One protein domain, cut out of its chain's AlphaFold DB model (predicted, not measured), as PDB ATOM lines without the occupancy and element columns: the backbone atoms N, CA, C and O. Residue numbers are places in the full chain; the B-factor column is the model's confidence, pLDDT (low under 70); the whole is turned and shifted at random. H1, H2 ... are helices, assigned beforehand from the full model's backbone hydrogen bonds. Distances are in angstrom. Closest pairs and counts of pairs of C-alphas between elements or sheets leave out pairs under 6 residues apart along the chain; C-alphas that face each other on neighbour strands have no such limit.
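AT A GLANCE: This is residues 3 to 61 of the 258 residues of an uncharacterized protein of Lentinus tigrinus ALCF2SS1-7 (UniProt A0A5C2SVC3). This is a strung-out chain with little regular structure and no core: a long winding stretch, residues 3 to 23, leads into helix H1, and a long link carries on to helix H2 at the far end, apart from H1. The printed part has 59 residues with two named helices, H1 then H2, and no named strand. The class is all helix, though under half of the residues, 23 of 59, are in named elements. The whole is extended, with a radius of gyration of the C-alphas of 17.5 A and spans of 46 by 29 by 17 A.

IN THESE COORDINATES: After residues 3 to 23, H1 takes residues 24 to 34, 15.4 A long from C-alpha 24 at (103.591, 128.195, 173.175). H2 takes residues 49 to 60, 15.9 A long, ending at C-alpha 60 at (114.867, 125.319, 154.765).

HOW THE PARTS SIT: H1 and H2 are apart. In both helices every O i to N i+4 pair is within hydrogen-bond range. Residues 13 to 41, of which 24 to 34 belong to H1, stand free.

THE WHOLE: The two C-alphas farthest apart, of Gly 19 and Gly 50, are 48.0 A apart. The printed part has no cut. The link from H1 to H2, 14 residues, is long. Mean pLDDT of the printed part is 71.5; residues 3 to 13 are among those under 70.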
ATOM      1  N   THR A   3     116.987 150.425 183.258       49.22
ATOM      2  CA  THR A   3     116.970 151.833 183.705       49.22
ATOM      3  C   THR A   3     117.530 152.840 182.696       49.22
ATOM      4  O   THR A   3     117.078 153.981 182.682       49.22
ATOM      5  N   ALA A   4     118.476 152.435 181.839       46.22
ATOM      6  CA  ALA A   4     119.057 153.308 180.813       46.22
ATOM      7  C   ALA A   4     118.112 153.530 179.618       46.22
ATOM      8  O   ALA A   4     118.207 154.545 178.941       46.22
ATOM      9  N   PHE A   5     117.173 152.603 179.395       47.81
ATOM     10  CA  PHE A   5     116.263 152.583 178.245       47.81
ATOM     11  C   PHE A   5     114.786 152.625 178.649       47.81
ATOM     12  O   PHE A   5     113.918 152.201 177.887       47.81
ATOM     13  N   THR A   6     114.487 153.097 179.860       40.09
ATOM     14  CA  THR A   6     113.115 153.165 180.379       40.09
ATOM     15  C   THR A   6     112.235 153.949 179.392       40.09
ATOM     16  O   THR A   6     112.593 155.063 179.024       40.09
ATOM     17  N   PHE A   7     111.107 153.363 178.966       35.72
ATOM     18  CA  PHE A   7     110.174 153.849 177.922       35.72
ATOM     19  C   PHE A   7     110.582 153.672 176.448       35.72
ATOM     20  O   PHE A   7     109.805 154.025 175.564       35.72
ATOM     21  N   LEU A   8     111.730 153.061 176.150       47.16
ATOM     22  CA  LEU A   8     112.099 152.662 174.787       47.16
ATOM     23  C   LEU A   8     111.764 151.180 174.562       47.16
ATOM     24  O   LEU A   8     111.806 150.385 175.497       47.16
ATOM     25  N   SER A   9     111.514 150.771 173.312       49.53
ATOM     26  CA  SER A   9     111.363 149.345 172.934       49.53
ATOM     27  C   SER A   9     112.551 148.479 173.419       49.53
ATOM     28  O   SER A   9     112.406 147.303 173.744       49.53
ATOM     29  N   ARG A  10     113.725 149.106 173.583       56.59
ATOM     30  CA  ARG A  10     114.972 148.532 174.121       56.59
ATOM     31  C   ARG A  10     115.037 148.446 175.657       56.59
ATOM     32  O   ARG A  10     115.968 147.851 176.190       56.59
ATOM     33  N   GLY A  11     114.080 149.033 176.376       52.72
ATOM     34  CA  GLY A  11     113.957 148.962 177.837       52.72
ATOM     35  C   GLY A  11     113.355 147.655 178.344       52.72
ATOM     36  O   GLY A  11     113.458 147.358 179.542       52.72
ATOM     37  N   ASN A  12     112.768 146.866 177.437       61.94
ATOM     38  CA  ASN A  12     112.252 145.542 177.737       61.94
ATOM     39  C   ASN A  12     113.396 144.607 178.139       61.94
ATOM     40  O   ASN A  12     114.423 144.498 177.470       61.94
ATOM     41  N   SER A  13     113.205 143.932 179.268       67.94
ATOM     42  CA  SER A  13     114.129 142.914 179.749       67.94
ATOM     43  C   SER A  13     114.165 141.733 178.774       67.94
ATOM     44  O   SER A  13     113.122 141.264 178.329       67.94
ATOM     45  N   ILE A  14     115.364 141.213 178.494       74.75
ATOM     46  CA  ILE A  14     115.532 139.932 177.784       74.75
ATOM     47  C   ILE A  14     115.032 138.744 178.618       74.75
ATOM     48  O   ILE A  14     114.777 137.666 178.091       74.75
ATOM     49  N   PHE A  15     114.913 138.939 179.932       74.62
ATOM     50  CA  PHE A  15     114.353 137.965 180.854       74.62
ATOM     51  C   PHE A  15     112.865 138.224 181.037       74.62
ATOM     52  O   PHE A  15     112.462 139.373 181.237       74.62
ATOM     53  N   ALA A  16     112.078 137.150 181.027       70.00
ATOM     54  CA  ALA A  16     110.654 137.209 181.311       70.00
ATOM     55  C   ALA A  16     110.409 137.818 182.699       70.00
ATOM     56  O   ALA A  16     110.976 137.377 183.701       70.00
ATOM     57  N   THR A  17     109.557 138.839 182.753       73.81
ATOM     58  CA  THR A  17     109.143 139.451 184.015       73.81
ATOM     59  C   THR A  17     108.283 138.455 184.802       73.81
ATOM     60  O   THR A  17     107.350 137.884 184.224       73.81
ATOM     61  N   PRO A  18     108.530 138.260 186.111       67.69
ATOM     62  CA  PRO A  18     107.690 137.402 186.943       67.69
ATOM     63  C   PRO A  18     106.219 137.841 186.856       67.69
ATOM     64  O   PRO A  18     105.914 139.009 187.089       67.69
ATOM     65  N   GLY A  19     105.318 136.924 186.489       72.25
ATOM     66  CA  GLY A  19     103.874 137.185 186.370       72.25
ATOM     67  C   GLY A  19     103.327 137.319 184.941       72.25
ATOM     68  O   GLY A  19     102.112 137.387 184.780       72.25
ATOM     69  N   HIS A  20     104.175 137.304 183.907       71.00
ATOM     70  CA  HIS A  20     103.723 137.177 182.515       71.00
ATOM     71  C   HIS A  20     103.797 135.713 182.071       71.00
ATOM     72  O   HIS A  20     104.875 135.117 182.048       71.00
ATOM     73  N   HIS A  21     102.654 135.127 181.716       72.75
ATOM     74  CA  HIS A  21     102.603 133.780 181.155       72.75
ATOM     75  C   HIS A  21     102.863 133.854 179.651       72.75
ATOM     76  O   HIS A  21     102.032 134.353 178.903       72.75
ATOM     77  N   VAL A  22     104.023 133.360 179.222       80.19
ATOM     78  CA  VAL A  22     104.333 133.161 177.803       80.19
ATOM     79  C   VAL A  22     103.809 131.787 177.405       80.19
ATOM     80  O   VAL A  22     104.271 130.775 177.940       80.19
ATOM     81  N   THR A  23     102.835 131.734 176.498       86.38
ATOM     82  CA  THR A  23     102.309 130.463 175.984       86.38
ATOM     83  C   THR A  23     103.084 130.005 174.747       86.38
ATOM     84  O   THR A  23     103.767 130.786 174.082       86.38
ATOM     85  N   ALA A  24     102.979 128.719 174.399       85.56
ATOM     86  CA  ALA A  24     103.591 128.195 173.175       85.56
ATOM     87  C   ALA A  24     103.005 128.836 171.898       85.56
ATOM     88  O   ALA A  24     103.689 128.926 170.877       85.56
ATOM     89  N   GLU A  25     101.753 129.297 171.959       87.44
ATOM     90  CA  GLU A  25     101.069 129.974 170.855       87.44
ATOM     91  C   GLU A  25     101.667 131.362 170.604       87.44
ATOM     92  O   GLU A  25     101.947 131.705 169.453       87.44
ATOM     93  N   ASP A  26     101.984 132.103 171.671       84.38
ATOM     94  CA  ASP A  26     102.660 133.403 171.584       84.38
ATOM     95  C   ASP A  26     104.051 133.269 170.954       84.38
ATOM     96  O   ASP A  26     104.415 134.038 170.062       84.38
ATOM     97  N   VAL A  27     104.814 132.245 171.358       84.44
ATOM     98  CA  VAL A  27     106.146 131.963 170.791       84.44
ATOM     99  C   VAL A  27     106.043 131.639 169.302       84.44
ATOM    100  O   VAL A  27     106.854 132.120 168.511       84.44
ATOM    101  N   LYS A  28     105.037 130.858 168.896       84.69
ATOM    102  CA  LYS A  28     104.824 130.496 167.489       84.69
ATOM    103  C   LYS A  28     104.419 131.705 166.643       84.69
ATOM    104  O   LYS A  28     104.951 131.872 165.546       84.69
ATOM    105  N   SER A  29     103.521 132.546 167.151       83.31
ATOM    106  CA  SER A  29     103.092 133.783 166.486       83.31
ATOM    107  C   SER A  29     104.263 134.756 166.314       83.31
ATOM    108  O   SER A  29     104.531 135.242 165.212       83.31
ATOM    109  N   PHE A  30     105.050 134.952 167.376       81.81
ATOM    110  CA  PHE A  30     106.252 135.779 167.327       81.81
ATOM    111  C   PHE A  30     107.283 135.228 166.333       81.81
ATOM    112  O   PHE A  30     107.771 135.973 165.482       81.81
ATOM    113  N   ALA A  31     107.549 133.918 166.363       81.25
ATOM    114  CA  ALA A  31     108.449 133.254 165.422       81.25
ATOM    115  C   ALA A  31     108.022 133.470 163.959       81.25
ATOM    116  O   ALA A  31     108.859 133.797 163.122       81.25
ATOM    117  N   GLN A  32     106.728 133.359 163.647       80.12
ATOM    118  CA  GLN A  32     106.210 133.598 162.294       80.12
ATOM    119  C   GLN A  32     106.356 135.059 161.849       80.12
ATOM    120  O   GLN A  32     106.595 135.311 160.668       80.12
ATOM    121  N   SER A  33     106.243 136.012 162.778       77.81
ATOM    122  CA  SER A  33     106.423 137.435 162.471       77.81
ATOM    123  C   SER A  33     107.891 137.817 162.237       77.81
ATOM    124  O   SER A  33     108.176 138.605 161.332       77.81
ATOM    125  N   VAL A  34     108.824 137.236 163.006       76.12
ATOM    126  CA  VAL A  34     110.240 137.636 163.017       76.12
ATOM    127  C   VAL A  34     111.100 136.818 162.053       76.12
ATOM    128  O   VAL A  34     111.952 137.408 161.391       76.12
ATOM    129  N   PHE A  35     110.881 135.505 161.907       74.31
ATOM    130  CA  PHE A  35     111.678 134.630 161.028       74.31
ATOM    131  C   PHE A  35     111.222 134.682 159.559       74.31
ATOM    132  O   PHE A  35     110.897 133.664 158.945       74.31
ATOM    133  N   GLY A  36     111.196 135.887 158.986       72.62
ATOM    134  CA  GLY A  36     110.976 136.110 157.556       72.62
ATOM    135  C   GLY A  36     112.276 136.173 156.750       72.62
ATOM    136  O   GLY A  36     113.353 136.401 157.304       72.62
ATOM    137  N   VAL A  37     112.168 136.051 155.421       66.81
ATOM    138  CA  VAL A  37     113.306 136.147 154.471       66.81
ATOM    139  C   VAL A  37     114.135 137.427 154.673       66.81
ATOM    140  O   VAL A  37     115.342 137.417 154.462       66.81
ATOM    141  N   GLY A  38     113.501 138.528 155.093       65.94
ATOM    142  CA  GLY A  38     114.170 139.813 155.316       65.94
ATOM    143  C   GLY A  38     114.979 139.918 156.615       65.94
ATOM    144  O   GLY A  38     115.803 140.819 156.725       65.94
ATOM    145  N   ASN A  39     114.776 139.012 157.579       69.31
ATOM    146  CA  ASN A  39     115.351 139.104 158.931       69.31
ATOM    147  C   ASN A  39     116.301 137.946 159.276       69.31
ATOM    148  O   ASN A  39     116.883 137.931 160.360       69.31
ATOM    149  N   VAL A  40     116.443 136.959 158.389       73.62
ATOM    150  CA  VAL A  40     117.305 135.791 158.598       73.62
ATOM    151  C   VAL A  40     118.420 135.809 157.565       73.62
ATOM    152  O   VAL A  40     118.170 135.854 156.364       73.62
ATOM    153  N   ALA A  41     119.662 135.723 158.031       73.56
ATOM    154  CA  ALA A  41     120.823 135.574 157.172       73.56
ATOM    155  C   ALA A  41     121.674 134.400 157.646       73.56
ATOM    156  O   ALA A  41     121.916 134.227 158.839       73.56
ATOM    157  N   VAL A  42     122.138 133.601 156.691       74.44
ATOM    158  CA  VAL A  42     123.000 132.450 156.952       74.44
ATOM    159  C   VAL A  42     124.418 132.814 156.558       74.44
ATOM    160  O   VAL A  42     124.681 133.182 155.413       74.44
ATOM    161  N   LEU A  43     125.335 132.710 157.517       72.25
ATOM    162  CA  LEU A  43     126.748 132.973 157.306       72.25
ATOM    163  C   LEU A  43     127.535 131.666 157.413       72.25
ATOM    164  O   LEU A  43     127.625 131.069 158.482       72.25
ATOM    165  N   GLY A  44     128.118 131.234 156.296       67.31
ATOM    166  CA  GLY A  44     129.079 130.136 156.256       67.31
ATOM    167  C   GLY A  44     130.500 130.680 156.165       67.31
ATOM    168  O   GLY A  44     130.767 131.574 155.364       67.31
ATOM    169  N   THR A  45     131.425 130.140 156.959       70.25
ATOM    170  CA  THR A  45     132.862 130.419 156.801       70.25
ATOM    171  C   THR A  45     133.559 129.160 156.291       70.25
ATOM    172  O   THR A  45     133.329 128.078 156.818       70.25
ATOM    173  N   GLY A  46     134.381 129.283 155.241       69.88
ATOM    174  CA  GLY A  46     135.108 128.142 154.661       69.88
ATOM    175  C   GLY A  46     134.266 127.176 153.812       69.88
ATOM    176  O   GLY A  46     134.703 126.056 153.579       69.88
ATOM    177  N   ILE A  47     133.083 127.595 153.353       76.38
ATOM    178  CA  ILE A  47     132.182 126.807 152.495       76.38
ATOM    179  C   ILE A  47     131.944 127.583 151.195       76.38
ATOM    180  O   ILE A  47     131.834 128.810 151.212       76.38
ATOM    181  N   GLU A  48     131.883 126.873 150.071       74.62
ATOM    182  CA  GLU A  48     131.607 127.463 148.763       74.62
ATOM    183  C   GLU A  48     130.131 127.895 148.652       74.62
ATOM    184  O   GLU A  48     129.221 127.226 149.151       74.62
ATOM    185  N   VAL A  49     129.890 129.060 148.046       73.75
ATOM    186  CA  VAL A  49     128.586 129.746 148.093       73.75
ATOM    187  C   VAL A  49     127.514 128.998 147.292       73.75
ATOM    188  O   VAL A  49     126.348 129.020 147.688       73.75
ATOM    189  N   GLY A  50     127.889 128.320 146.200       78.06
ATOM    190  CA  GLY A  50     126.966 127.544 145.367       78.06
ATOM    191  C   GLY A  50     126.293 126.394 146.133       78.06
ATOM    192  O   GLY A  50     125.072 126.429 146.305       78.06
ATOM    193  N   PRO A  51     127.065 125.437 146.680       82.19
ATOM    194  CA  PRO A  51     126.545 124.318 147.463       82.19
ATOM    195  C   PRO A  51     125.767 124.761 148.703       82.19
ATOM    196  O   PRO A  51     124.748 124.164 149.047       82.19
ATOM    197  N   LEU A  52     126.206 125.834 149.371       78.19
ATOM    198  CA  LEU A  52     125.502 126.373 150.535       78.19
ATOM    199  C   LEU A  52     124.088 126.841 150.167       78.19
ATOM    200  O   LEU A  52     123.146 126.608 150.922       78.19
ATOM    201  N   LYS A  53     123.926 127.481 149.004       78.25
ATOM    202  CA  LYS A  53     122.624 127.952 148.524       78.25
ATOM    203  C   LYS A  53     121.702 126.791 148.157       78.25
ATOM    204  O   LYS A  53     120.526 126.838 148.514       78.25
ATOM    205  N   GLU A  54     122.223 125.754 147.506       83.06
ATOM    206  CA  GLU A  54     121.446 124.550 147.178       83.06
ATOM    207  C   GLU A  54     120.997 123.798 148.434       83.06
ATOM    208  O   GLU A  54     119.824 123.439 148.553       83.06
ATOM    209  N   LEU A  55     121.889 123.618 149.411       81.25
ATOM    210  CA  LEU A  55     121.547 122.989 150.688       81.25
ATOM    211  C   LEU A  55     120.533 123.819 151.474       81.25
ATOM    212  O   LEU A  55     119.623 123.250 152.078       81.25
ATOM    213  N   LEU A  56     120.645 125.149 151.435       80.44
ATOM    214  CA  LEU A  56     119.688 126.045 152.077       80.44
ATOM    215  C   LEU A  56     118.301 125.928 151.439       80.44
ATOM    216  O   LEU A  56     117.312 125.783 152.153       80.44
ATOM    217  N   GLN A  57     118.231 125.940 150.107       78.25
ATOM    218  CA  GLN A  57     116.976 125.775 149.370       78.25
ATOM    219  C   GLN A  57     116.352 124.396 149.603       78.25
ATOM    220  O   GLN A  57     115.137 124.301 149.767       78.25
ATOM    221  N   THR A  58     117.177 123.350 149.673       83.75
ATOM    222  CA  THR A  58     116.723 121.971 149.899       83.75
ATOM    223  C   THR A  58     116.250 121.750 151.337       83.75
ATOM    224  O   THR A  58     115.279 121.030 151.554       83.75
ATOM    225  N   SER A  59     116.907 122.370 152.323       76.44
ATOM    226  CA  SER A  59     116.682 122.068 153.747       76.44
ATOM    227  C   SER A  59     115.707 123.018 154.442       76.44
ATOM    228  O   SER A  59     114.993 122.585 155.341       76.44
ATOM    229  N   LEU A  60     115.680 124.307 154.073       69.88
ATOM    230  CA  LEU A  60     114.867 125.319 154.765       69.88
ATOM    231  C   LEU A  60     113.609 125.750 153.996       69.88
ATOM    232  O   LEU A  60     112.742 126.396 154.582       69.88
ATOM    233  N   GLY A  61     113.457 125.351 152.727       65.62
ATOM    234  CA  GLY A  61     112.315 125.752 151.898       65.62
ATOM    235  C   GLY A  61     112.214 127.275 151.708       65.62
ATOM    236  O   GLY A  61     113.119 128.035 152.055       65.62
TER     237      GLY A  61